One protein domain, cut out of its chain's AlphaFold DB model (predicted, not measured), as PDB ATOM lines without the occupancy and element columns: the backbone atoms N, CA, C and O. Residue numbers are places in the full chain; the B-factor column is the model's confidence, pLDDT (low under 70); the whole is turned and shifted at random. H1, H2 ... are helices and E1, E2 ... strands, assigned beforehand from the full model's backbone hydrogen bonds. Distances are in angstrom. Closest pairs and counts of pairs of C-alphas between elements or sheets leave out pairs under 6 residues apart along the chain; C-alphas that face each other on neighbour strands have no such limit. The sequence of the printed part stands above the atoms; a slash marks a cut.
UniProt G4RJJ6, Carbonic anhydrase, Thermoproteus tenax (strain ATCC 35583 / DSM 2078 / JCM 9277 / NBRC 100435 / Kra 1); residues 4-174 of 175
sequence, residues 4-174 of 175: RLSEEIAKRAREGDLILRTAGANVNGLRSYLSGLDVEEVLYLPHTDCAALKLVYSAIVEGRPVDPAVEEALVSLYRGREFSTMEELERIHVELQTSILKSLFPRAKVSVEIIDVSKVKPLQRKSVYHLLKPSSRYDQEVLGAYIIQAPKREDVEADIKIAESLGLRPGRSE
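Overview. This is residues 4 to 174 of the 175 residues of the protein "Carbonic anhydrase" of Thermoproteus tenax (strain ATCC 35583 / DSM 2078 / JCM 9277 / NBRC 100435 / Kra 1) (UniProt G4RJJ6). You are looking at two small parallel sheets, each with one helix packed on it: the long helix H5 packs on the pair E1 E2, and H6 covers one face of the trio E4 E3 E5. H3 and H4 bridge from H5 to H6, and the long link of residues 13 to 27 passes through the middle. The printed part has 171 residues, in the order H1 H2 E1 H3 H4 H5 E2 E3 E4 H6 E5, of mixed class. It is compact, with a radius of gyration of the C-alphas of 15.4 A, and rounded, spanning 42 by 39 by 33 A.

Along the chain. Find C-alpha 4 at (244.219, 256.877, 189.646); there H1 begins, residues 4 to 12. Next come H2, residues 28 to 34, and strand E1, residues 41 to 44. H3 takes residues 51 to 60, 14.4 A, and H4 residues 68 to 78, 14.7 A. From C-alpha 86 at (231.555, 252.169, 175.939), H5 runs 26.8 A to residue 104. Then read E2, residues 109 to 112, E3, 128 to 132, and E4, 146 to 149. H6, residues 154 to 165, measures 17.9 A, and E5, 169 to 173, ends at C-alpha 173 (247.226, 241.872, 202.032).

Arrangement. Look at E4, E3 and E5, which are parallel in that order: N 130 and O 146 are 2.9 A apart, and N 129 and O 169 2.9 A, within hydrogen-bond range. H6 is on this sheet at a height of 9.1 A, over E3 and along the strands, at 6 degrees on the local plane, two layers of helix and sheet. E4, H6, E5 form a split strand-helix-strand unit, E3 between its strands, with a right-handed crossover. H1 only grazes the sheet, with residues 4 to 6. H4 touches H6, about perpendicular at 85 degrees, the closest C-alphas being those of Val 70 and Ala 158, 5.0 A. H3 touches H4, C-alphas of Val 56 and Val 75 at 5.2 A, and H5, C-alphas of Tyr 57 and Met 86 at 7.0 A. E1, H3 H4 H5, E2 is a strand-helix-strand unit, two parallel neighbours with helices between; N 42 and O 109 are 2.9 A apart. H2 touches H6 with Gly 29 and Asp 155, C-alphas 5.3 A apart. In H3 and H5 every O i to N i+4 pair is within range; H1 has 4 of 5, H4 4 of 7, H6 6 of 8, and H2 1 of 3, beside 3 of 4 O i to N i+3 pairs.

Size, cuts and confidence. The farthest C-alphas, of Glu 15 and Gly 63, are 43.9 A apart. The printed part has no cut. The links H1 to H2, E2 to E3 and E3 to E4 are long. The mean pLDDT of the printed part is 95.3, and no printed residue is under 70.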
ATOM      1  N   ARG A   4     244.418 255.437 189.867       96.06
ATOM      2  CA  ARG A   4     244.219 256.877 189.646       96.06
ATOM      3  C   ARG A   4     243.323 257.493 190.717       96.06
ATOM      4  O   ARG A   4     243.462 258.663 191.036       96.06
ATOM      5  N   LEU A   5     242.444 256.691 191.318       95.44
ATOM      6  CA  LEU A   5     241.479 257.153 192.316       95.44
ATOM      7  C   LEU A   5     242.045 257.217 193.737       95.44
ATOM      8  O   LEU A   5     241.368 257.707 194.636       95.44
ATOM      9  N   SER A   6     243.246 256.690 193.984       93.12
ATOM     10  CA  SER A   6     243.724 256.473 195.354       93.12
ATOM     11  C   SER A   6     243.852 257.774 196.154       93.12
ATOM     12  O   SER A   6     243.409 257.808 197.298       93.12
ATOM     13  N   GLU A   7     244.355 258.860 195.557       92.25
ATOM     14  CA  GLU A   7     244.379 260.174 196.224       92.25
ATOM     15  C   GLU A   7     242.969 260.738 196.467       92.25
ATOM     16  O   GLU A   7     242.695 261.246 197.551       92.25
ATOM     17  N   GLU A   8     242.071 260.656 195.482       93.62
ATOM     18  CA  GLU A   8     240.721 261.226 195.591       93.62
ATOM     19  C   GLU A   8     239.891 260.533 196.669       93.62
ATOM     20  O   GLU A   8     239.229 261.189 197.472       93.62
ATOM     21  N   ILE A   9     239.987 259.206 196.749       94.25
ATOM     22  CA  ILE A   9     239.324 258.438 197.801       94.25
ATOM     23  C   ILE A   9     239.942 258.747 199.172       94.25
ATOM     24  O   ILE A   9     239.199 258.936 200.130       94.25
ATOM     25  N   ALA A  10     241.274 258.863 199.275       93.00
ATOM     26  CA  ALA A  10     241.931 259.210 200.540       93.00
ATOM     27  C   ALA A  10     241.500 260.581 201.080       93.00
ATOM     28  O   ALA A  10     241.299 260.717 202.281       93.00
ATOM     29  N   LYS A  11     241.342 261.585 200.207       92.44
ATOM     30  CA  LYS A  11     240.925 262.944 200.599       92.44
ATOM     31  C   LYS A  11     239.472 263.009 201.072       92.44
ATOM     32  O   LYS A  11     239.141 263.858 201.892       92.44
ATOM     33  N   ARG A  12     238.602 262.159 200.516       92.75
ATOM     34  CA  ARG A  12     237.157 262.152 200.807       92.75
ATOM     35  C   ARG A  12     236.795 261.282 202.008       92.75
ATOM     36  O   ARG A  12     235.792 261.556 202.658       92.75
ATOM     37  N   ALA A  13     237.583 260.245 202.281       92.94
ATOM     38  CA  ALA A  13     237.329 259.328 203.379       92.94
ATOM     39  C   ALA A  13     237.522 260.008 204.740       92.94
ATOM     40  O   ALA A  13     238.589 260.543 205.041       92.94
ATOM     41  N   ARG A  14     236.502 259.926 205.589       92.69
ATOM     42  CA  ARG A  14     236.518 260.416 206.970       92.69
ATOM     43  C   ARG A  14     236.769 259.272 207.944       92.69
ATOM     44  O   ARG A  14     236.773 258.094 207.575       92.69
ATOM     45  N   GLU A  15     237.017 259.604 209.202       89.88
ATOM     46  CA  GLU A  15     237.010 258.609 210.272       89.88
ATOM     47  C   GLU A  15     235.621 257.948 210.359       89.88
ATOM     48  O   GLU A  15     234.607 258.619 210.202       89.88
ATOM     49  N   GLY A  16     235.578 256.625 210.535       89.25
ATOM     50  CA  GLY A  16     234.330 255.850 210.559       89.25
ATOM     51  C   GLY A  16     233.813 255.380 209.192       89.25
ATOM     52  O   GLY A  16     233.100 254.381 209.143       89.25
ATOM     53  N   ASP A  17     234.222 256.002 208.078       95.81
ATOM     54  CA  ASP A  17     233.773 255.574 206.744       95.81
ATOM     55  C   ASP A  17     234.275 254.156 206.400       95.81
ATOM     56  O   ASP A  17     235.450 253.811 206.593       95.81
ATOM     57  N   LEU A  18     233.406 253.335 205.811       97.06
ATOM     58  CA  LEU A  18     233.791 252.061 205.209       97.06
ATOM     59  C   LEU A  18     234.036 252.278 203.718       97.06
ATOM     60  O   LEU A  18     233.136 252.678 202.983       97.06
ATOM     61  N   ILE A  19     235.255 252.005 203.258       97.69
ATOM     62  CA  ILE A  19     235.605 252.126 201.844       97.69
ATOM     63  C   ILE A  19     235.576 250.727 201.236       97.69
ATOM     64  O   ILE A  19     236.238 249.818 201.729       97.69
ATOM     65  N   LEU A  20     234.833 250.566 200.146       97.81
ATOM     66  CA  LEU A  20     234.787 249.332 199.368       97.81
ATOM     67  C   LEU A  20     235.254 249.633 197.947       97.81
ATOM     68  O   LEU A  20     234.817 250.606 197.330       97.81
ATOM     69  N   ARG A  21     236.185 248.830 197.429       97.69
ATOM     70  CA  ARG A  21     236.772 249.026 196.097       97.69
ATOM     71  C   ARG A  21     236.882 247.702 195.372       97.69
ATOM     72  O   ARG A  21     237.718 246.876 195.709       97.69
ATOM     73  N   THR A  22     236.112 247.583 194.303       97.31
ATOM     74  CA  THR A  22     236.106 246.441 193.384       97.31
ATOM     75  C   THR A  22     236.438 246.908 191.962       97.31
ATOM     76  O   THR A  22     236.523 248.115 191.670       97.31
ATOM     77  N   ALA A  23     236.720 245.971 191.071       96.56
ATOM     78  CA  ALA A  23     236.766 246.131 189.634       96.56
ATOM     79  C   ALA A  23     235.395 246.616 189.145       96.56
ATOM     80  O   ALA A  23     234.355 246.024 189.426       96.56
ATOM     81  N   GLY A  24     235.396 247.763 188.463       95.81
ATOM     82  CA  GLY A  24     234.166 248.402 188.004       95.81
ATOM     83  C   GLY A  24     233.244 248.876 189.122       95.81
ATOM     84  O   GLY A  24     232.089 249.102 188.837       95.81
ATOM     85  N   ALA A  25     233.694 248.985 190.379       96.50
ATOM     86  CA  ALA A  25     232.800 249.280 191.508       96.50
ATOM     87  C   ALA A  25     231.566 248.345 191.561       96.50
ATOM     88  O   ALA A  25     230.493 248.721 192.028       96.50
ATOM     89  N   ASN A  26     231.724 247.108 191.077       95.25
ATOM     90  CA  ASN A  26     230.680 246.098 191.087       95.25
ATOM     91  C   ASN A  26     230.308 245.744 192.529       95.25
ATOM     92  O   ASN A  26     231.163 245.312 193.307       95.25
ATOM     93  N   VAL A  27     229.034 245.913 192.877       93.75
ATOM     94  CA  VAL A  27     228.520 245.654 194.228       93.75
ATOM     95  C   VAL A  27     228.013 244.223 194.386       93.75
ATOM     96  O   VAL A  27     227.728 243.799 195.502       93.75
ATOM     97  N   ASN A  28     227.894 243.465 193.286       88.81
ATOM     98  CA  ASN A  28     227.293 242.133 193.302       88.81
ATOM     99  C   ASN A  28     228.066 241.153 194.198       88.81
ATOM    100  O   ASN A  28     227.451 240.496 195.035       88.81
ATOM    101  N   GLY A  29     229.399 241.128 194.085       86.31
ATOM    102  CA  GLY A  29     230.265 240.284 194.923       86.31
ATOM    103  C   GLY A  29     230.207 240.629 196.415       86.31
ATOM    104  O   GLY A  29     230.450 239.781 197.258       86.31
ATOM    105  N   LEU A  30     229.785 241.850 196.761       93.88
ATOM    106  CA  LEU A  30     229.730 242.338 198.141       93.88
ATOM    107  C   LEU A  30     228.323 242.281 198.755       93.88
ATOM    108  O   LEU A  30     228.137 242.723 199.888       93.88
ATOM    109  N   ARG A  31     227.316 241.756 198.040       92.44
ATOM    110  CA  ARG A  31     225.901 241.810 198.459       92.44
ATOM    111  C   ARG A  31     225.654 241.275 199.865       92.44
ATOM    112  O   ARG A  31     224.949 241.927 200.627       92.44
ATOM    113  N   SER A  32     226.233 240.121 200.198       91.62
ATOM    114  CA  SER A  32     226.047 239.471 201.502       91.62
ATOM    115  C   SER A  32     226.599 240.297 202.661       91.62
ATOM    116  O   SER A  32     226.031 240.290 203.745       91.62
ATOM    117  N   TYR A  33     227.701 241.015 202.442       93.94
ATOM    118  CA  TYR A  33     228.247 241.925 203.441       93.94
ATOM    119  C   TYR A  33     227.417 243.204 203.540       93.94
ATOM    120  O   TYR A  33     227.048 243.619 204.635       93.94
ATOM    121  N   LEU A  34     227.088 243.804 202.392       95.81
ATOM    122  CA  LEU A  34     226.335 245.056 202.317       95.81
ATOM    123  C   LEU A  34     224.946 244.941 202.960       95.81
ATOM    124  O   LEU A  34     224.528 245.868 203.641       95.81
ATOM    125  N   SER A  35     224.252 243.812 202.792       93.56
ATOM    126  CA  SER A  35     222.923 243.594 203.381       93.56
ATOM    127  C   SER A  35     222.919 243.544 204.913       93.56
ATOM    128  O   SER A  35     221.864 243.718 205.518       93.56
ATOM    129  N   GLY A  36     224.075 243.298 205.538       92.69
ATOM    130  CA  GLY A  36     224.238 243.288 206.991       92.69
ATOM    131  C   GLY A  36     224.617 244.642 207.593       92.69
ATOM    132  O   GLY A  36     224.755 244.735 208.811       92.69
ATOM    133  N   LEU A  37     224.822 245.674 206.770       94.38
ATOM    134  CA  LEU A  37     225.211 247.000 207.240       94.38
ATOM    135  C   LEU A  37     223.985 247.886 207.479       94.38
ATOM    136  O   LEU A  37     223.084 247.957 206.647       94.38
ATOM    137  N   ASP A  38     224.013 248.622 208.587       94.12
ATOM    138  CA  ASP A  38     223.101 249.733 208.845       94.12
ATOM    139  C   ASP A  38     223.871 251.043 208.649       94.12
ATOM    140  O   ASP A  38     224.792 251.352 209.408       94.12
ATOM    141  N   VAL A  39     223.569 251.761 207.565       94.75
ATOM    142  CA  VAL A  39     224.266 252.995 207.173       94.75
ATOM    143  C   VAL A  39     223.269 254.083 206.802       94.75
ATOM    144  O   VAL A  39     222.228 253.819 206.202       94.75
ATOM    145  N   GLU A  40     223.616 255.328 207.116       96.38
ATOM    146  CA  GLU A  40     222.789 256.499 206.799       96.38
ATOM    147  C   GLU A  40     223.009 257.005 205.365       96.38
ATOM    148  O   GLU A  40     222.088 257.514 204.723       96.38
ATOM    149  N   GLU A  41     224.227 256.852 204.837       97.44
ATOM    150  CA  GLU A  41     224.625 257.360 203.525       97.44
ATOM    151  C   GLU A  41     225.513 256.353 202.787       97.44
ATOM    152  O   GLU A  41     226.401 255.725 203.362       97.44
ATOM    153  N   VAL A  42     225.280 256.232 201.480       98.06
ATOM    154  CA  VAL A  42     226.121 255.484 200.546       98.06
ATOM    155  C   VAL A  42     226.531 256.423 199.423       98.06
ATOM    156  O   VAL A  42     225.684 256.931 198.684       98.06
ATOM    157  N   LEU A  43     227.837 256.624 199.262       97.69
ATOM    158  CA  LEU A  43     228.409 257.370 198.149       97.69
ATOM    159  C   LEU A  43     229.003 256.395 197.124       97.69
ATOM    160  O   LEU A  43     230.046 255.785 197.357       97.69
ATOM    161  N   TYR A  44     228.329 256.242 195.987       97.94
ATOM    162  CA  TYR A  44     228.769 255.404 194.879       97.94
ATOM    163  C   TYR A  44     229.647 256.207 193.914       97.94
ATOM    164  O   TYR A  44     229.192 257.189 193.325       97.94
ATOM    165  N   LEU A  45     230.904 255.777 193.757       97.25
ATOM    166  CA  LEU A  45     231.950 256.491 193.010       97.25
ATOM    167  C   LEU A  45     232.492 255.661 191.829       97.25
ATOM    168  O   LEU A  45     233.643 255.207 191.872       97.25
ATOM    169  N   PRO A  46     231.687 255.409 190.780       97.06
ATOM    170  CA  PRO A  46     232.189 254.848 189.529       97.06
ATOM    171  C   PRO A  46     233.113 255.857 188.829       97.06
ATOM    172  O   PRO A  46     233.128 257.041 189.160       97.06
ATOM    173  N   HIS A  47     233.886 255.404 187.845       96.31
ATOM    174  CA  HIS A  47     234.810 256.275 187.120       96.31
ATOM    175  C   HIS A  47     234.817 255.994 185.619       96.31
ATOM    176  O   HIS A  47     234.576 254.858 185.206       96.31
ATOM    177  N   THR A  48     235.129 257.019 184.826       95.06
ATOM    178  CA  THR A  48     235.306 256.889 183.372       95.06
ATOM    179  C   THR A  48     236.559 256.079 183.039       95.06
ATOM    180  O   THR A  48     237.471 255.951 183.866       95.06
ATOM    181  N   ASP A  49     236.628 255.533 181.821       94.00
ATOM    182  CA  ASP A  49     237.802 254.796 181.331       94.00
ATOM    183  C   ASP A  49     238.130 253.572 182.216       94.00
ATOM    184  O   ASP A  49     239.282 253.282 182.568       94.00
ATOM    185  N   CYS A  50     237.082 252.852 182.627       95.62
ATOM    186  CA  CYS A  50     237.199 251.717 183.531       95.62
ATOM    187  C   CYS A  50     237.672 250.447 182.813       95.62
ATOM    188  O   CYS A  50     236.979 249.903 181.952       95.62
ATOM    189  N   ALA A  51     238.821 249.905 183.226       95.38
ATOM    190  CA  ALA A  51     239.366 248.666 182.662       95.38
ATOM    191  C   ALA A  51     238.412 247.463 182.797       95.38
ATOM    192  O   ALA A  51     238.341 246.633 181.896       95.38
ATOM    193  N   ALA A  52     237.645 247.387 183.890       96.38
ATOM    194  CA  ALA A  52     236.678 246.311 184.098       96.38
ATOM    195  C   ALA A  52     235.515 246.381 183.096       96.38
ATOM    196  O   ALA A  52     235.095 245.357 182.568       96.38
ATOM    197  N   LEU A  53     235.033 247.586 182.774       97.06
ATOM    198  CA  LEU A  53     233.985 247.754 181.765       97.06
ATOM    199  C   LEU A  53     234.514 247.544 180.349       97.06
ATOM    200  O   LEU A  53     233.809 246.971 179.529       97.06
ATOM    201  N   LYS A  54     235.774 247.896 180.071       97.19
ATOM    202  CA  LYS A  54     236.423 247.518 178.805       97.19
ATOM    203  C   LYS A  54     236.507 246.002 178.639       97.19
ATOM    204  O   LYS A  54     236.294 245.500 177.540       97.19
ATOM    205  N   LEU A  55     236.779 245.273 179.723       96.75
ATOM    206  CA  LEU A  55     236.756 243.811 179.716       96.75
ATOM    207  C   LEU A  55     235.352 243.291 179.388       96.75
ATOM    208  O   LEU A  55     235.220 242.484 178.471       96.75
ATOM    209  N   VAL A  56     234.310 243.803 180.055       97.31
ATOM    210  CA  VAL A  56     232.903 243.462 179.760       97.31
ATOM    211  C   VAL A  56     232.560 243.733 178.295       97.31
ATOM    212  O   VAL A  56     232.026 242.857 177.618       97.31
ATOM    213  N   TYR A  57     232.908 244.917 177.792       97.62
ATOM    214  CA  TYR A  57     232.684 245.295 176.400       97.62
ATOM    215  C   TYR A  57     233.374 244.321 175.442       97.62
ATOM    216  O   TYR A  57     232.735 243.785 174.540       97.62
ATOM    217  N   SER A  58     234.651 244.010 175.678       96.25
ATOM    218  CA  SER A  58     235.403 243.072 174.840       96.25
ATOM    219  C   SER A  58     234.825 241.651 174.867       96.25
ATOM    220  O   SER A  58     234.837 240.956 173.855       96.25
ATOM    221  N   ALA A  59     234.266 241.219 175.999       96.50
ATOM    222  CA  ALA A  59     233.667 239.895 176.127       96.50
ATOM    223  C   ALA A  59     232.320 239.791 175.399       96.50
ATOM    224  O   ALA A  59     232.020 238.766 174.788       96.50
ATOM    225  N   ILE A  60     231.504 240.847 175.459       96.81
ATOM    226  CA  ILE A  60     230.139 240.841 174.915       96.81
ATOM    227  C   ILE A  60     230.111 241.265 173.447       96.81
ATOM    228  O   ILE A  60     229.488 240.586 172.636       96.81
ATOM    229  N   VAL A  61     230.780 242.365 173.101       95.31
ATOM    230  CA  VAL A  61     230.729 242.962 171.758       95.31
ATOM    231  C   VAL A  61     231.762 242.327 170.832       95.31
ATOM    232  O   VAL A  61     231.463 242.039 169.677       95.31
ATOM    233  N   GLU A  62     232.973 242.074 171.331       93.06
ATOM    234  CA  GLU A  62     234.064 241.509 170.520       93.06
ATOM    235  C   GLU A  62     234.176 239.980 170.646       93.06
ATOM    236  O   GLU A  62     234.972 239.361 169.941       93.06
ATOM    237  N   GLY A  63     233.403 239.360 171.545       93.81
ATOM    238  CA  GLY A  63     233.393 237.910 171.755       93.81
ATOM    239  C   GLY A  63     234.689 237.345 172.341       93.81
ATOM    240  O   GLY A  63     234.975 236.158 172.161       93.81
ATOM    241  N   ARG A  64     235.505 238.166 173.017       95.00
ATOM    242  CA  ARG A  64     236.754 237.688 173.624       95.00
ATOM    243  C   ARG A  64     236.467 236.779 174.822       95.00
ATOM    244  O   ARG A  64     235.606 237.102 175.638       95.00
ATOM    245  N   PRO A  65     237.204 235.666 174.973       93.81
ATOM    246  CA  PRO A  65     237.054 234.809 176.137       93.81
ATOM    247  C   PRO A  65     237.522 235.532 177.402       93.81
ATOM    248  O   PRO A  65     238.489 236.297 177.384       93.81
ATOM    249  N   VAL A  66     236.856 235.236 178.512       94.94
ATOM    250  CA  VAL A  66     237.200 235.712 179.854       94.94
ATOM    251  C   VAL A  66     237.232 234.529 180.820       94.94
ATOM    252  O   VAL A  66     236.663 233.474 180.539       94.94
ATOM    253  N   ASP A  67     237.918 234.690 181.952       94.88
ATOM    254  CA  ASP A  67     237.920 233.672 183.006       94.88
ATOM    255  C   ASP A  67     236.481 233.401 183.504       94.88
ATOM    256  O   ASP A  67     235.732 234.361 183.702       94.88
ATOM    257  N   PRO A  68     236.081 232.135 183.750       94.88
ATOM    258  CA  PRO A  68     234.719 231.796 184.170       94.88
ATOM    259  C   PRO A  68     234.229 232.508 185.438       94.88
ATOM    260  O   PRO A  68     233.062 232.876 185.517       94.88
ATOM    261  N   ALA A  69     235.106 232.755 186.416       92.81
ATOM    262  CA  ALA A  69     234.726 233.471 187.633       92.81
ATOM    263  C   ALA A  69     234.496 234.966 187.357       92.81
ATOM    264  O   ALA A  69     233.626 235.587 187.962       92.81
ATOM    265  N   VAL A  70     235.245 235.550 186.413       95.44
ATOM    266  CA  VAL A  70     235.024 236.933 185.954       95.44
ATOM    267  C   VAL A  70     233.744 237.028 185.123       95.44
ATOM    268  O   VAL A  70     232.989 237.995 185.258       95.44
ATOM    269  N   GLU A  71     233.477 236.019 184.295       95.81
ATOM    270  CA  GLU A  71     232.229 235.897 183.548       95.81
ATOM    271  C   GLU A  71     231.027 235.907 184.497       95.81
ATOM    272  O   GLU A  71     230.148 236.759 184.373       95.81
ATOM    273  N   GLU A  72     231.026 235.015 185.487       94.12
ATOM    274  CA  GLU A  72     229.945 234.881 186.459       94.12
ATOM    275  C   GLU A  72     229.765 236.153 187.300       94.12
ATOM    276  O   GLU A  72     228.653 236.677 187.389       94.12
ATOM    277  N   ALA A  73     230.847 236.689 187.871       93.25
ATOM    278  CA  ALA A  73     230.763 237.786 188.829       93.25
ATOM    279  C   ALA A  73     230.497 239.161 188.193       93.25
ATOM    280  O   ALA A  73     229.916 240.032 188.852       93.25
ATOM    281  N   LEU A  74     230.942 239.385 186.948       95.38
ATOM    282  CA  LEU A  74     230.932 240.702 186.306       95.38
ATOM    283  C   LEU A  74     230.253 240.714 184.932       95.38
ATOM    284  O   LEU A  74     229.355 241.527 184.728       95.38
ATOM    285  N   VAL A  75     230.674 239.875 183.980       96.69
ATOM    286  CA  VAL A  75     230.222 239.986 182.573       96.69
ATOM    287  C   VAL A  75     228.755 239.589 182.410       96.69
ATOM    288  O   VAL A  75     227.997 240.286 181.728       96.69
ATOM    289  N   SER A  76     228.329 238.523 183.086       96.31
ATOM    290  CA  SER A  76     226.974 237.967 183.012       96.31
ATOM    291  C   SER A  76     225.879 238.994 183.331       96.31
ATOM    292  O   SER A  76     224.806 238.956 182.731       96.31
ATOM    293  N   LEU A  77     226.177 239.980 184.188       94.94
ATOM    294  CA  LEU A  77     225.278 241.072 184.584       94.94
ATOM    295  C   LEU A  77     224.801 241.936 183.401       94.94
ATOM    296  O   LEU A  77     223.774 242.625 183.492       94.94
ATOM    297  N   TYR A  78     225.557 241.910 182.304       96.69
ATOM    298  CA  TYR A  78     225.316 242.701 181.100       96.69
ATOM    299  C   TYR A  78     224.907 241.849 179.899       96.69
ATOM    300  O   TYR A  78     224.506 242.408 178.878       96.69
ATOM    301  N   ARG A  79     224.958 240.512 179.992       93.88
ATOM    302  CA  ARG A  79     224.474 239.651 178.906       93.88
ATOM    303  C   ARG A  79     222.971 239.838 178.712       93.88
ATOM    304  O   ARG A  79     222.210 239.917 179.671       93.88
ATOM    305  N   GLY A  80     222.555 239.925 177.450       91.56
ATOM    306  CA  GLY A  80     221.164 240.206 177.080       91.56
ATOM    307  C   GLY A  80     220.761 241.679 177.197       91.56
ATOM    308  O   GLY A  80     219.608 242.002 176.927       91.56
ATOM    309  N   ARG A  81     221.680 242.579 177.574       94.44
ATOM    310  CA  ARG A  81     221.479 244.028 177.453       94.44
ATOM    311  C   ARG A  81     222.023 244.510 176.117       94.44
ATOM    312  O   ARG A  81     223.074 244.052 175.676       94.44
ATOM    313  N   GLU A  82     221.326 245.456 175.506       92.50
ATOM    314  CA  GLU A  82     221.757 246.078 174.256       92.50
ATOM    315  C   GLU A  82     222.636 247.297 174.548       92.50
ATOM    316  O   GLU A  82     222.233 248.208 175.274       92.50
ATOM    317  N   PHE A  83     223.849 247.291 174.002       96.12
ATOM    318  CA  PHE A  83     224.760 248.430 173.944       96.12
ATOM    319  C   PHE A  83     225.763 248.211 172.810       96.12
ATOM    320  O   PHE A  83     226.115 247.079 172.475       96.12
ATOM    321  N   SER A  84     226.214 249.305 172.218       93.00
ATOM    322  CA  SER A  84     227.117 249.348 171.069       93.00
ATOM    323  C   SER A  84     228.350 250.212 171.319       93.00
ATOM    324  O   SER A  84     229.323 250.107 170.578       93.00
ATOM    325  N   THR A  85     228.336 251.037 172.371       95.69
ATOM    326  CA  THR A  85     229.472 251.881 172.756       95.69
ATOM    327  C   THR A  85     229.867 251.692 174.219       95.69
ATOM    328  O   THR A  85     229.117 251.151 175.039       95.69
ATOM    329  N   MET A  86     231.075 252.152 174.557       94.81
ATOM    330  CA  MET A  86     231.555 252.169 175.939       94.81
ATOM    331  C   MET A  86     230.711 253.098 176.815       94.81
ATOM    332  O   MET A  86     230.421 252.749 177.953       94.81
ATOM    333  N   GLU A  87     230.273 254.240 176.287       94.00
ATOM    334  CA  GLU A  87     229.444 255.206 177.008       94.00
ATOM    335  C   GLU A  87     228.070 254.620 177.364       94.00
ATOM    336  O   GLU A  87     227.569 254.820 178.473       94.00
ATOM    337  N   GLU A  88     227.465 253.852 176.453       96.25
ATOM    338  CA  GLU A  88     226.210 253.145 176.717       96.25
ATOM    339  C   GLU A  88     226.383 252.098 177.820       96.25
ATOM    340  O   GLU A  88     225.565 252.036 178.744       96.25
ATOM    341  N   LEU A  89     227.469 251.320 177.766       97.06
ATOM    342  CA  LEU A  89     227.798 250.341 178.800       97.06
ATOM    343  C   LEU A  89     228.053 251.007 180.159       97.06
ATOM    344  O   LEU A  89     227.542 250.531 181.171       97.06
ATOM    345  N   GLU A  90     228.803 252.111 180.199       95.81
ATOM    346  CA  GLU A  90     229.057 252.881 181.422       95.81
ATOM    347  C   GLU A  90     227.749 253.401 182.037       95.81
ATOM    348  O   GLU A  90     227.536 253.253 183.243       95.81
ATOM    349  N   ARG A  91     226.819 253.918 181.223       96.25
ATOM    350  CA  ARG A  91     225.494 254.350 181.696       96.25
ATOM    351  C   ARG A  91     224.689 253.186 182.280       96.25
ATOM    352  O   ARG A  91     224.207 253.284 183.409       96.25
ATOM    353  N   ILE A  92     224.577 252.079 181.542       97.25
ATOM    354  CA  ILE A  92     223.866 250.867 181.987       97.25
ATOM    355  C   ILE A  92     224.464 250.342 183.292       97.25
ATOM    356  O   ILE A  92     223.738 249.942 184.204       97.25
ATOM    357  N   HIS A  93     225.791 250.349 183.389       97.44
ATOM    358  CA  HIS A  93     226.516 249.949 184.579       97.44
ATOM    359  C   HIS A  93     226.134 250.803 185.789       97.44
ATOM    360  O   HIS A  93     225.749 250.257 186.824       97.44
ATOM    361  N   VAL A  94     226.174 252.132 185.661       97.19
ATOM    362  CA  VAL A  94     225.804 253.036 186.756       97.19
ATOM    363  C   VAL A  94     224.353 252.822 187.185       97.19
ATOM    364  O   VAL A  94     224.087 252.708 188.384       97.19
ATOM    365  N   GLU A  95     223.422 252.712 186.236       97.00
ATOM    366  CA  GLU A  95     222.002 252.458 186.513       97.00
ATOM    367  C   GLU A  95     221.795 251.141 187.273       97.00
ATOM    368  O   GLU A  95     221.110 251.113 188.303       97.00
ATOM    369  N   LEU A  96     222.432 250.061 186.810       96.81
ATOM    370  CA  LEU A  96     222.334 248.738 187.418       96.81
ATOM    371  C   LEU A  96     222.864 248.738 188.853       96.81
ATOM    372  O   LEU A  96     222.150 248.339 189.772       96.81
ATOM    373  N   GLN A  97     224.097 249.200 189.062       97.25
ATOM    374  CA  GLN A  97     224.733 249.161 190.381       97.25
ATOM    375  C   GLN A  97     224.011 250.080 191.376       97.25
ATOM    376  O   GLN A  97     223.782 249.697 192.523       97.25
ATOM    377  N   THR A  98     223.547 251.249 190.922       97.44
ATOM    378  CA  THR A  98     222.752 252.171 191.749       97.44
ATOM    379  C   THR A  98     221.424 251.549 192.172       97.44
ATOM    380  O   THR A  98     221.021 251.694 193.325       97.44
ATOM    381  N   SER A  99     220.740 250.844 191.266       96.88
ATOM    382  CA  SER A  99     219.500 250.127 191.585       96.88
ATOM    383  C   SER A  99     219.729 249.069 192.671       96.88
ATOM    384  O   SER A  99     218.979 249.002 193.646       96.88
ATOM    385  N   ILE A 100     220.824 248.309 192.564       96.50
ATOM    386  CA  ILE A 100     221.199 247.308 193.570       96.50
ATOM    387  C   ILE A 100     221.473 247.974 194.923       96.50
ATOM    388  O   ILE A 100     220.930 247.532 195.932       96.50
ATOM    389  N   LEU A 101     222.257 249.056 194.957       97.75
ATOM    390  CA  LEU A 101     222.549 249.786 196.195       97.75
ATOM    391  C   LEU A 101     221.283 250.340 196.856       97.75
ATOM    392  O   LEU A 101     221.106 250.175 198.057       97.75
ATOM    393  N   LYS A 102     220.369 250.937 196.082       97.44
ATOM    394  CA  LYS A 102     219.080 251.427 196.604       97.44
ATOM    395  C   LYS A 102     218.209 250.303 197.162       97.44
ATOM    396  O   LYS A 102     217.501 250.516 198.139       97.44
ATOM    397  N   SER A 103     218.270 249.112 196.566       96.50
ATOM    398  CA  SER A 103     217.569 247.936 197.086       96.50
ATOM    399  C   SER A 103     218.198 247.392 198.370       96.50
ATOM    400  O   SER A 103     217.465 246.902 199.224       96.50
ATOM    401  N   LEU A 104     219.527 247.437 198.498       97.00
ATOM    402  CA  LEU A 104     220.243 246.991 199.699       97.00
ATOM    403  C   LEU A 104     220.069 247.974 200.862       97.00
ATOM    404  O   LEU A 104     219.971 247.552 202.009       97.00
ATOM    405  N   PHE A 105     219.978 249.270 200.560       97.06
ATOM    406  CA  PHE A 105     219.910 250.344 201.547       97.06
ATOM    407  C   PHE A 105     218.669 251.228 201.349       97.06
ATOM    408  O   PHE A 105     218.793 252.412 201.033       97.06
ATOM    409  N   PRO A 106     217.448 250.700 201.559       96.12
ATOM    410  CA  PRO A 106     216.209 251.414 201.241       96.12
ATOM    411  C   PRO A 106     215.967 252.666 202.098       96.12
ATOM    412  O   PRO A 106     215.146 253.504 201.735       96.12
ATOM    413  N   ARG A 107     216.645 252.784 203.248       96.12
ATOM    414  CA  ARG A 107     216.540 253.933 204.163       96.12
ATOM    415  C   ARG A 107     217.723 254.897 204.069       96.12
ATOM    416  O   ARG A 107     217.623 256.003 204.586       96.12
ATOM    417  N   ALA A 108     218.819 254.485 203.433       97.75
ATOM    418  CA  ALA A 108     220.011 255.309 203.325       97.75
ATOM    419  C   ALA A 108     219.884 256.300 202.167       97.75
ATOM    420  O   ALA A 108     219.253 256.035 201.138       97.75
ATOM    421  N   LYS A 109     220.576 257.430 202.283       98.00
ATOM    422  CA  LYS A 109     220.798 258.327 201.154       98.00
ATOM    423  C   LYS A 109     221.837 257.707 200.217       98.00
ATOM    424  O   LYS A 109     223.025 257.706 200.521       98.00
ATOM    425  N   VAL A 110     221.405 257.225 199.053       98.12
ATOM    426  CA  VAL A 110     222.313 256.722 198.006       98.12
ATOM    427  C   VAL A 110     222.601 257.833 196.999       98.12
ATOM    428  O   VAL A 110     221.709 258.251 196.258       98.12
ATOM    429  N   SER A 111     223.848 258.303 196.965       98.00
ATOM    430  CA  SER A 111     224.333 259.336 196.042       98.00
ATOM    431  C   SER A 111     225.331 258.742 195.053       98.00
ATOM    432  O   SER A 111     226.100 257.853 195.407       98.00
ATOM    433  N   VAL A 112     225.313 259.226 193.813       98.06
ATOM    434  CA  VAL A 112     226.174 258.737 192.729       98.06
ATOM    435  C   VAL A 112     226.969 259.907 192.177       98.06
ATOM    436  O   VAL A 112     226.384 260.924 191.808       98.06
ATOM    437  N   GLU A 113     228.284 259.752 192.081       97.00
ATOM    438  CA  GLU A 113     229.171 260.731 191.458       97.00
ATOM    439  C   GLU A 113     230.175 260.002 190.564       97.00
ATOM    440  O   GLU A 113     230.992 259.216 191.039       97.00
ATOM    441  N   ILE A 114     230.108 260.255 189.255       96.75
ATOM    442  CA  ILE A 114     231.045 259.671 188.294       96.75
ATOM    443  C   ILE A 114     232.344 260.479 188.332       96.75
ATOM    444  O   ILE A 114     232.353 261.669 188.015       96.75
ATOM    445  N   ILE A 115     233.449 259.826 188.682       96.38
ATOM    446  CA  ILE A 115     234.777 260.436 188.671       96.38
ATOM    447  C   ILE A 115     235.340 260.395 187.249       96.38
ATOM    448  O   ILE A 115     235.608 259.329 186.693       96.38
ATOM    449  N   ASP A 116     235.574 261.570 186.675       95.19
ATOM    450  CA  ASP A 116     236.291 261.700 185.411       95.19
ATOM    451  C   ASP A 116     237.799 261.576 185.649       95.19
ATOM    452  O   ASP A 116     238.453 262.518 186.107       95.19
ATOM    453  N   VAL A 117     238.367 260.411 185.331       94.00
ATOM    454  CA  VAL A 117     239.787 260.127 185.588       94.00
ATOM    455  C   VAL A 117     240.739 261.014 184.787       94.00
ATOM    456  O   VAL A 117     241.898 261.137 185.175       94.00
ATOM    457  N   SER A 118     240.274 261.665 183.713       93.31
ATOM    458  CA  SER A 118     241.083 262.628 182.951       93.31
ATOM    459  C   SER A 118     241.329 263.935 183.712       93.31
ATOM    460  O   SER A 118     242.286 264.650 183.420       93.31
ATOM    461  N   LYS A 119     240.490 264.232 184.714       93.56
ATOM    462  CA  LYS A 119     240.570 265.432 185.560       93.56
ATOM    463  C   LYS A 119     241.271 265.183 186.895       93.56
ATOM    464  O   LYS A 119     241.502 266.127 187.648       93.56
ATOM    465  N   VAL A 120     241.593 263.929 187.211       92.38
ATOM    466  CA  VAL A 120     242.263 263.566 188.463       92.38
ATOM    467  C   VAL A 120     243.760 263.840 188.355       92.38
ATOM    468  O   VAL A 120     244.371 263.665 187.300       92.38
ATOM    469  N   LYS A 121     244.374 264.261 189.466       88.75
ATOM    470  CA  LYS A 121     245.819 264.487 189.533       88.75
ATOM    471  C   LYS A 121     246.578 263.207 189.134       88.75
ATOM    472  O   LYS A 121     246.321 262.149 189.712       88.75
ATOM    473  N   PRO A 122     247.542 263.287 188.200       84.06
ATOM    474  CA  PRO A 122     248.326 262.129 187.799       84.06
ATOM    475  C   PRO A 122     249.098 261.527 188.978       84.06
ATOM    476  O   PRO A 122     249.761 262.238 189.734       84.06
ATOM    477  N   LEU A 123     249.052 260.201 189.088       88.69
ATOM    478  CA  LEU A 123     249.852 259.414 190.021       88.69
ATOM    479  C   LEU A 123     250.775 258.479 189.247       88.69
ATOM    480  O   LEU A 123     250.400 257.943 188.201       88.69
ATOM    481  N   GLN A 124     251.973 258.238 189.782       92.50
ATOM    482  CA  GLN A 124     252.846 257.207 189.236       92.50
ATOM    483  C   GLN A 124     252.211 255.835 189.483       92.50
ATOM    484  O   GLN A 124     251.980 255.442 190.628       92.50
ATOM    485  N   ARG A 125     251.930 255.104 188.398       94.75
ATOM    486  CA  ARG A 125     251.383 253.749 188.473       94.75
ATOM    487  C   ARG A 125     252.412 252.806 189.094       94.75
ATOM    488  O   ARG A 125     253.510 252.647 188.565       94.75
ATOM    489  N   LYS A 126     252.013 252.112 190.157       95.94
ATOM    490  CA  LYS A 126     252.705 250.939 190.693       95.94
ATOM    491  C   LYS A 126     252.050 249.688 190.110       95.94
ATOM    492  O   LYS A 126     250.831 249.535 190.173       95.94
ATOM    493  N   SER A 127     252.843 248.778 189.549       96.00
ATOM    494  CA  SER A 127     252.352 247.510 188.973       96.00
ATOM    495  C   SER A 127     252.070 246.455 190.048       96.00
ATOM    496  O   SER A 127     252.540 245.318 189.963       96.00
ATOM    497  N   VAL A 128     251.344 246.855 191.091       97.62
ATOM    498  CA  VAL A 128     250.920 245.997 192.196       97.62
ATOM    499  C   VAL A 128     249.454 246.253 192.535       97.62
ATOM    500  O   VAL A 128     248.937 247.347 192.278       97.62
ATOM    501  N   TYR A 129     248.803 245.249 193.116       98.19
ATOM    502  CA  TYR A 129     247.502 245.393 193.756       98.19
ATOM    503  C   TYR A 129     247.597 245.074 195.252       98.19
ATOM    504  O   TYR A 129     248.300 244.148 195.655       98.19
ATOM    505  N   HIS A 130     246.888 245.842 196.072       98.31
ATOM    506  CA  HIS A 130     246.752 245.606 197.508       98.31
ATOM    507  C   HIS A 130     245.356 245.093 197.836       98.31
ATOM    508  O   HIS A 130     244.380 245.551 197.236       98.31
ATOM    509  N   LEU A 131     245.276 244.183 198.807       98.25
ATOM    510  CA  LEU A 131     244.021 243.727 199.397       98.25
ATOM    511  C   LEU A 131     243.896 244.338 200.789       98.25
ATOM    512  O   LEU A 131     244.709 244.049 201.664       98.25
ATOM    513  N   LEU A 132     242.913 245.210 200.986       98.06
ATOM    514  CA  LEU A 132     242.732 245.955 202.231       98.06
ATOM    515  C   LEU A 132     241.366 245.649 202.851       98.06
ATOM    516  O   LEU A 132     240.395 245.396 202.136       98.06
ATOM    517  N   LYS A 133     241.261 245.750 204.178       97.38
ATOM    518  CA  LYS A 133     239.958 245.704 204.868       97.38
ATOM    519  C   LYS A 133     239.194 247.029 204.703       97.38
ATOM    520  O   LYS A 133     239.823 248.070 204.504       97.38
ATOM    521  N   PRO A 134     237.855 247.073 204.858       97.25
ATOM    522  CA  PRO A 134     237.057 248.272 204.572       97.25
ATOM    523  C   PRO A 134     237.406 249.497 205.426       97.25
ATOM    524  O   PRO A 134     237.272 250.633 204.971       97.25
ATOM    525  N   SER A 135     237.903 249.278 206.642       96.19
ATOM    526  CA  SER A 135     238.323 250.340 207.560       96.19
ATOM    527  C   SER A 135     239.724 250.889 207.273       96.19
ATOM    528  O   SER A 135     240.147 251.842 207.923       96.19
ATOM    529  N   SER A 136     240.484 250.281 206.360       96.44
ATOM    530  CA  SER A 136     241.854 250.708 206.090       96.44
ATOM    531  C   SER A 136     241.900 252.042 205.358       96.44
ATOM    532  O   SER A 136     240.969 252.445 204.650       96.44
ATOM    533  N   ARG A 137     242.996 252.758 205.590       94.69
ATOM    534  CA  ARG A 137     243.308 254.067 205.015       94.69
ATOM    535  C   ARG A 137     244.641 253.989 204.289       94.69
ATOM    536  O   ARG A 137     245.399 253.041 204.482       94.69
ATOM    537  N   TYR A 138     244.890 254.952 203.411       93.94
ATOM    538  CA  TYR A 138     246.016 254.872 202.487       93.94
ATOM    539  C   TYR A 138     247.218 255.634 203.022       93.94
ATOM    540  O   TYR A 138     247.129 256.814 203.353       93.94
ATOM    541  N   ASP A 139     248.349 254.946 203.049       91.12
ATOM    542  CA  ASP A 139     249.669 255.522 203.245       91.12
ATOM    543  C   ASP A 139     250.379 255.705 201.885       91.12
ATOM    544  O   ASP A 139     249.839 255.413 200.813       91.12
ATOM    545  N   GLN A 140     251.616 256.202 201.922       88.19
ATOM    546  CA  GLN A 140     252.429 256.409 200.719       88.19
ATOM    547  C   GLN A 140     252.776 255.102 199.983       88.19
ATOM    548  O   GLN A 140     253.064 255.128 198.782       88.19
ATOM    549  N   GLU A 141     252.743 253.955 200.667       87.75
ATOM    550  CA  GLU A 141     252.977 252.647 200.051       87.75
ATOM    551  C   GLU A 141     251.806 252.277 199.134       87.75
ATOM    552  O   GLU A 141     252.019 251.851 197.999       87.75
ATOM    553  N   VAL A 142     250.585 252.553 199.587       92.19
ATOM    554  CA  VAL A 142     249.334 252.213 198.904       92.19
ATOM    555  C   VAL A 142     248.991 253.185 197.762       92.19
ATOM    556  O   VAL A 142     248.396 252.790 196.754       92.19
ATOM    557  N   LEU A 143     249.383 254.461 197.859       93.56
ATOM    558  CA  LEU A 143     249.125 255.442 196.795       93.56
ATOM    559  C   LEU A 143     249.794 255.042 195.467       93.56
ATOM    560  O   LEU A 143     250.960 254.649 195.429       93.56
ATOM    561  N   GLY A 144     249.051 255.158 194.362       93.88
ATOM    562  CA  GLY A 144     249.517 254.788 193.018       93.88
ATOM    563  C   GLY A 144     249.458 253.288 192.694       93.88
ATOM    564  O   GLY A 144     249.704 252.916 191.548       93.88
ATOM    565  N   ALA A 145     249.093 252.431 193.651       96.81
ATOM    566  CA  ALA A 145     248.778 251.024 193.413       96.81
ATOM    567  C   ALA A 145     247.280 250.808 193.152       96.81
ATOM    568  O   ALA A 145     246.439 251.647 193.497       96.81
ATOM    569  N   TYR A 146     246.946 249.661 192.559       97.81
ATOM    570  CA  TYR A 146     245.563 249.195 192.498       97.81
ATOM    571  C   TYR A 146     245.143 248.703 193.880       97.81
ATOM    572  O   TYR A 146     245.929 248.090 194.597       97.81
ATOM    573  N   ILE A 147     243.910 248.993 194.276       98.12
ATOM    574  CA  ILE A 147     243.426 248.686 195.626       98.12
ATOM    575  C   ILE A 147     242.094 247.974 195.504       98.12
ATOM    576  O   ILE A 147     241.120 248.552 195.009       98.12
ATOM    577  N   ILE A 148     242.071 246.733 195.967       98.12
ATOM    578  CA  ILE A 148     240.859 245.959 196.180       98.12
ATOM    579  C   ILE A 148     240.582 246.029 197.679       98.12
ATOM    580  O   ILE A 148     241.442 245.699 198.493       98.12
ATOM    581  N   GLN A 149     239.411 246.536 198.045       97.81
ATOM    582  CA  GLN A 149     239.066 246.777 199.441       97.81
ATOM    583  C   GLN A 149     237.701 246.175 199.740       97.81
ATOM    584  O   GLN A 149     236.696 246.602 199.170       97.81
ATOM    585  N   ALA A 150     237.698 245.159 200.594       97.56
ATOM    586  CA  ALA A 150     236.568 244.269 200.825       97.56
ATOM    587  C   ALA A 150     236.662 243.655 202.231       97.56
ATOM    588  O   ALA A 150     237.734 243.683 202.832       97.56
ATOM    589  N   PRO A 151     235.559 243.144 202.799       95.88
ATOM    590  CA  PRO A 151     235.568 242.539 204.131       95.88
ATOM    591  C   PRO A 151     236.326 241.206 204.177       95.88
ATOM    592  O   PRO A 151     236.933 240.905 205.203       95.88
ATOM    593  N   LYS A 152     236.291 240.420 203.095       95.50
ATOM    594  CA  LYS A 152     236.981 239.136 202.972       95.50
ATOM    595  C   LYS A 152     237.468 238.917 201.545       95.50
ATOM    596  O   LYS A 152     236.949 239.523 200.606       95.50
ATOM    597  N   ARG A 153     238.471 238.054 201.385       95.44
ATOM    598  CA  ARG A 153     239.070 237.735 200.086       95.44
ATOM    599  C   ARG A 153     238.095 237.022 199.148       95.44
ATOM    600  O   ARG A 153     238.117 237.293 197.951       95.44
ATOM    601  N   GLU A 154     237.247 236.150 199.685       93.81
ATOM    602  CA  GLU A 154     236.304 235.336 198.908       93.81
ATOM    603  C   GLU A 154     235.280 236.204 198.160       93.81
ATOM    604  O   GLU A 154     234.825 235.845 197.078       93.81
ATOM    605  N   ASP A 155     234.970 237.392 198.690       93.25
ATOM    606  CA  ASP A 155     234.017 238.323 198.076       93.25
ATOM    607  C   ASP A 155     234.590 239.044 196.835       93.25
ATOM    608  O   ASP A 155     233.862 239.752 196.134       93.25
ATOM    609  N   VAL A 156     235.898 238.903 196.573       95.69
ATOM    610  CA  VAL A 156     236.640 239.639 195.531       95.69
ATOM    611  C   VAL A 156     237.594 238.765 194.709       95.69
ATOM    612  O   VAL A 156     238.564 239.255 194.122       95.69
ATOM    613  N   GLU A 157     237.342 237.457 194.623       95.38
ATOM    614  CA  GLU A 157     238.174 236.546 193.821       95.38
ATOM    615  C   GLU A 157     238.223 236.946 192.340       95.38
ATOM    616  O   GLU A 157     239.287 236.930 191.718       95.38
ATOM    617  N   ALA A 158     237.088 237.364 191.773       95.56
ATOM    618  CA  ALA A 158     237.024 237.839 190.394       95.56
ATOM    619  C   ALA A 158     237.865 239.111 190.187       95.56
ATOM    620  O   ALA A 158     238.557 239.239 189.178       95.56
ATOM    621  N   ASP A 159     237.862 240.036 191.148       97.25
ATOM    622  CA  ASP A 159     238.662 241.263 191.109       97.25
ATOM    623  C   ASP A 159     240.164 240.971 191.123       97.25
ATOM    624  O   ASP A 159     240.923 241.607 190.388       97.25
ATOM    625  N   ILE A 160     240.584 239.985 191.921       97.19
ATOM    626  CA  ILE A 160     241.972 239.509 191.976       97.19
ATOM    627  C   ILE A 160     242.389 238.964 190.610       97.19
ATOM    628  O   ILE A 160     243.413 239.387 190.071       97.19
ATOM    629  N   LYS A 161     241.560 238.113 189.995       96.31
ATOM    630  CA  LYS A 161     241.824 237.589 188.646       96.31
ATOM    631  C   LYS A 161     241.901 238.697 187.595       96.31
ATOM    632  O   LYS A 161     242.774 238.666 186.728       96.31
ATOM    633  N   ILE A 162     241.032 239.710 187.679       96.44
ATOM    634  CA  ILE A 162     241.109 240.884 186.799       96.44
ATOM    635  C   ILE A 162     242.441 241.609 187.016       96.44
ATOM    636  O   ILE A 162     243.125 241.917 186.041       96.44
ATOM    637  N   ALA A 163     242.851 241.858 188.262       97.00
ATOM    638  CA  ALA A 163     244.123 242.513 188.558       97.00
ATOM    639  C   ALA A 163     245.325 241.735 187.987       97.00
ATOM    640  O   ALA A 163     246.201 242.328 187.354       97.00
ATOM    641  N   GLU A 164     245.338 240.413 188.136       95.88
ATOM    642  CA  GLU A 164     246.378 239.535 187.591       95.88
ATOM    643  C   GLU A 164     246.395 239.544 186.056       95.88
ATOM    644  O   GLU A 164     247.464 239.657 185.454       95.88
ATOM    645  N   SER A 165     245.223 239.553 185.407       93.50
ATOM    646  CA  SER A 165     245.111 239.676 183.943       93.50
ATOM    647  C   SER A 165     245.665 241.003 183.400       93.50
ATOM    648  O   SER A 165     246.112 241.077 182.258       93.50
ATOM    649  N   LEU A 166     245.699 242.049 184.236       92.81
ATOM    650  CA  LEU A 166     246.304 243.351 183.932       92.81
ATOM    651  C   LEU A 166     247.827 243.384 184.181       92.81
ATOM    652  O   LEU A 166     248.443 244.453 184.083       92.81
ATOM    653  N   GLY A 167     248.435 242.243 184.526       95.38
ATOM    654  CA  GLY A 167     249.864 242.108 184.815       95.38
ATOM    655  C   GLY A 167     250.279 242.692 186.168       95.38
ATOM    656  O   GLY A 167     251.437 243.082 186.342       95.38
ATOM    657  N   LEU A 168     249.344 242.824 187.113       97.38
ATOM    658  CA  LEU A 168     249.625 243.351 188.447       97.38
ATOM    659  C   LEU A 168     250.100 242.231 189.373       97.38
ATOM    660  O   LEU A 168     249.557 241.130 189.369       97.38
ATOM    661  N   ARG A 169     251.101 242.533 190.203       97.69
ATOM    662  CA  ARG A 169     251.602 241.600 191.222       97.69
ATOM    663  C   ARG A 169     250.911 241.838 192.569       97.69
ATOM    664  O   ARG A 169     250.578 242.987 192.865       97.69
ATOM    665  N   PRO A 170     250.738 240.811 193.410       97.31
ATOM    666  CA  PRO A 170     250.249 241.019 194.767       97.31
ATOM    667  C   PRO A 170     251.227 241.891 195.571       97.31
ATOM    668  O   PRO A 170     252.446 241.742 195.461       97.31
ATOM    669  N   GLY A 171     250.685 242.811 196.366       96.50
ATOM    670  CA  GLY A 171     251.405 243.589 197.376       96.50
ATOM    671  C   GLY A 171     250.935 243.230 198.790       96.50
ATOM    672  O   GLY A 171     250.662 242.072 199.087       96.50
ATOM    673  N   ARG A 172     250.811 244.237 199.665       95.75
ATOM    674  CA  ARG A 172     250.164 244.125 200.986       95.75
ATOM    675  C   ARG A 172     248.770 243.483 200.913       95.75
ATOM    676  O   ARG A 172     247.947 243.898 200.094       95.75
ATOM    677  N   SER A 173     248.520 242.532 201.815       97.12
ATOM    678  CA  SER A 173     247.226 241.872 202.032       97.12
ATOM    679  C   SER A 173     246.828 241.985 203.500       97.12
ATOM    680  O   SER A 173     247.639 241.711 204.382       97.12
ATOM    681  N   GLU A 174     245.589 242.379 203.755       97.19
ATOM    682  CA  GLU A 174     244.977 242.451 205.090       97.19
ATOM    683  C   GLU A 174     243.728 241.573 205.222       97.19
ATOM    684  O   GLU A 174     243.171 241.461 206.315       97.19
TER     685      GLU A 174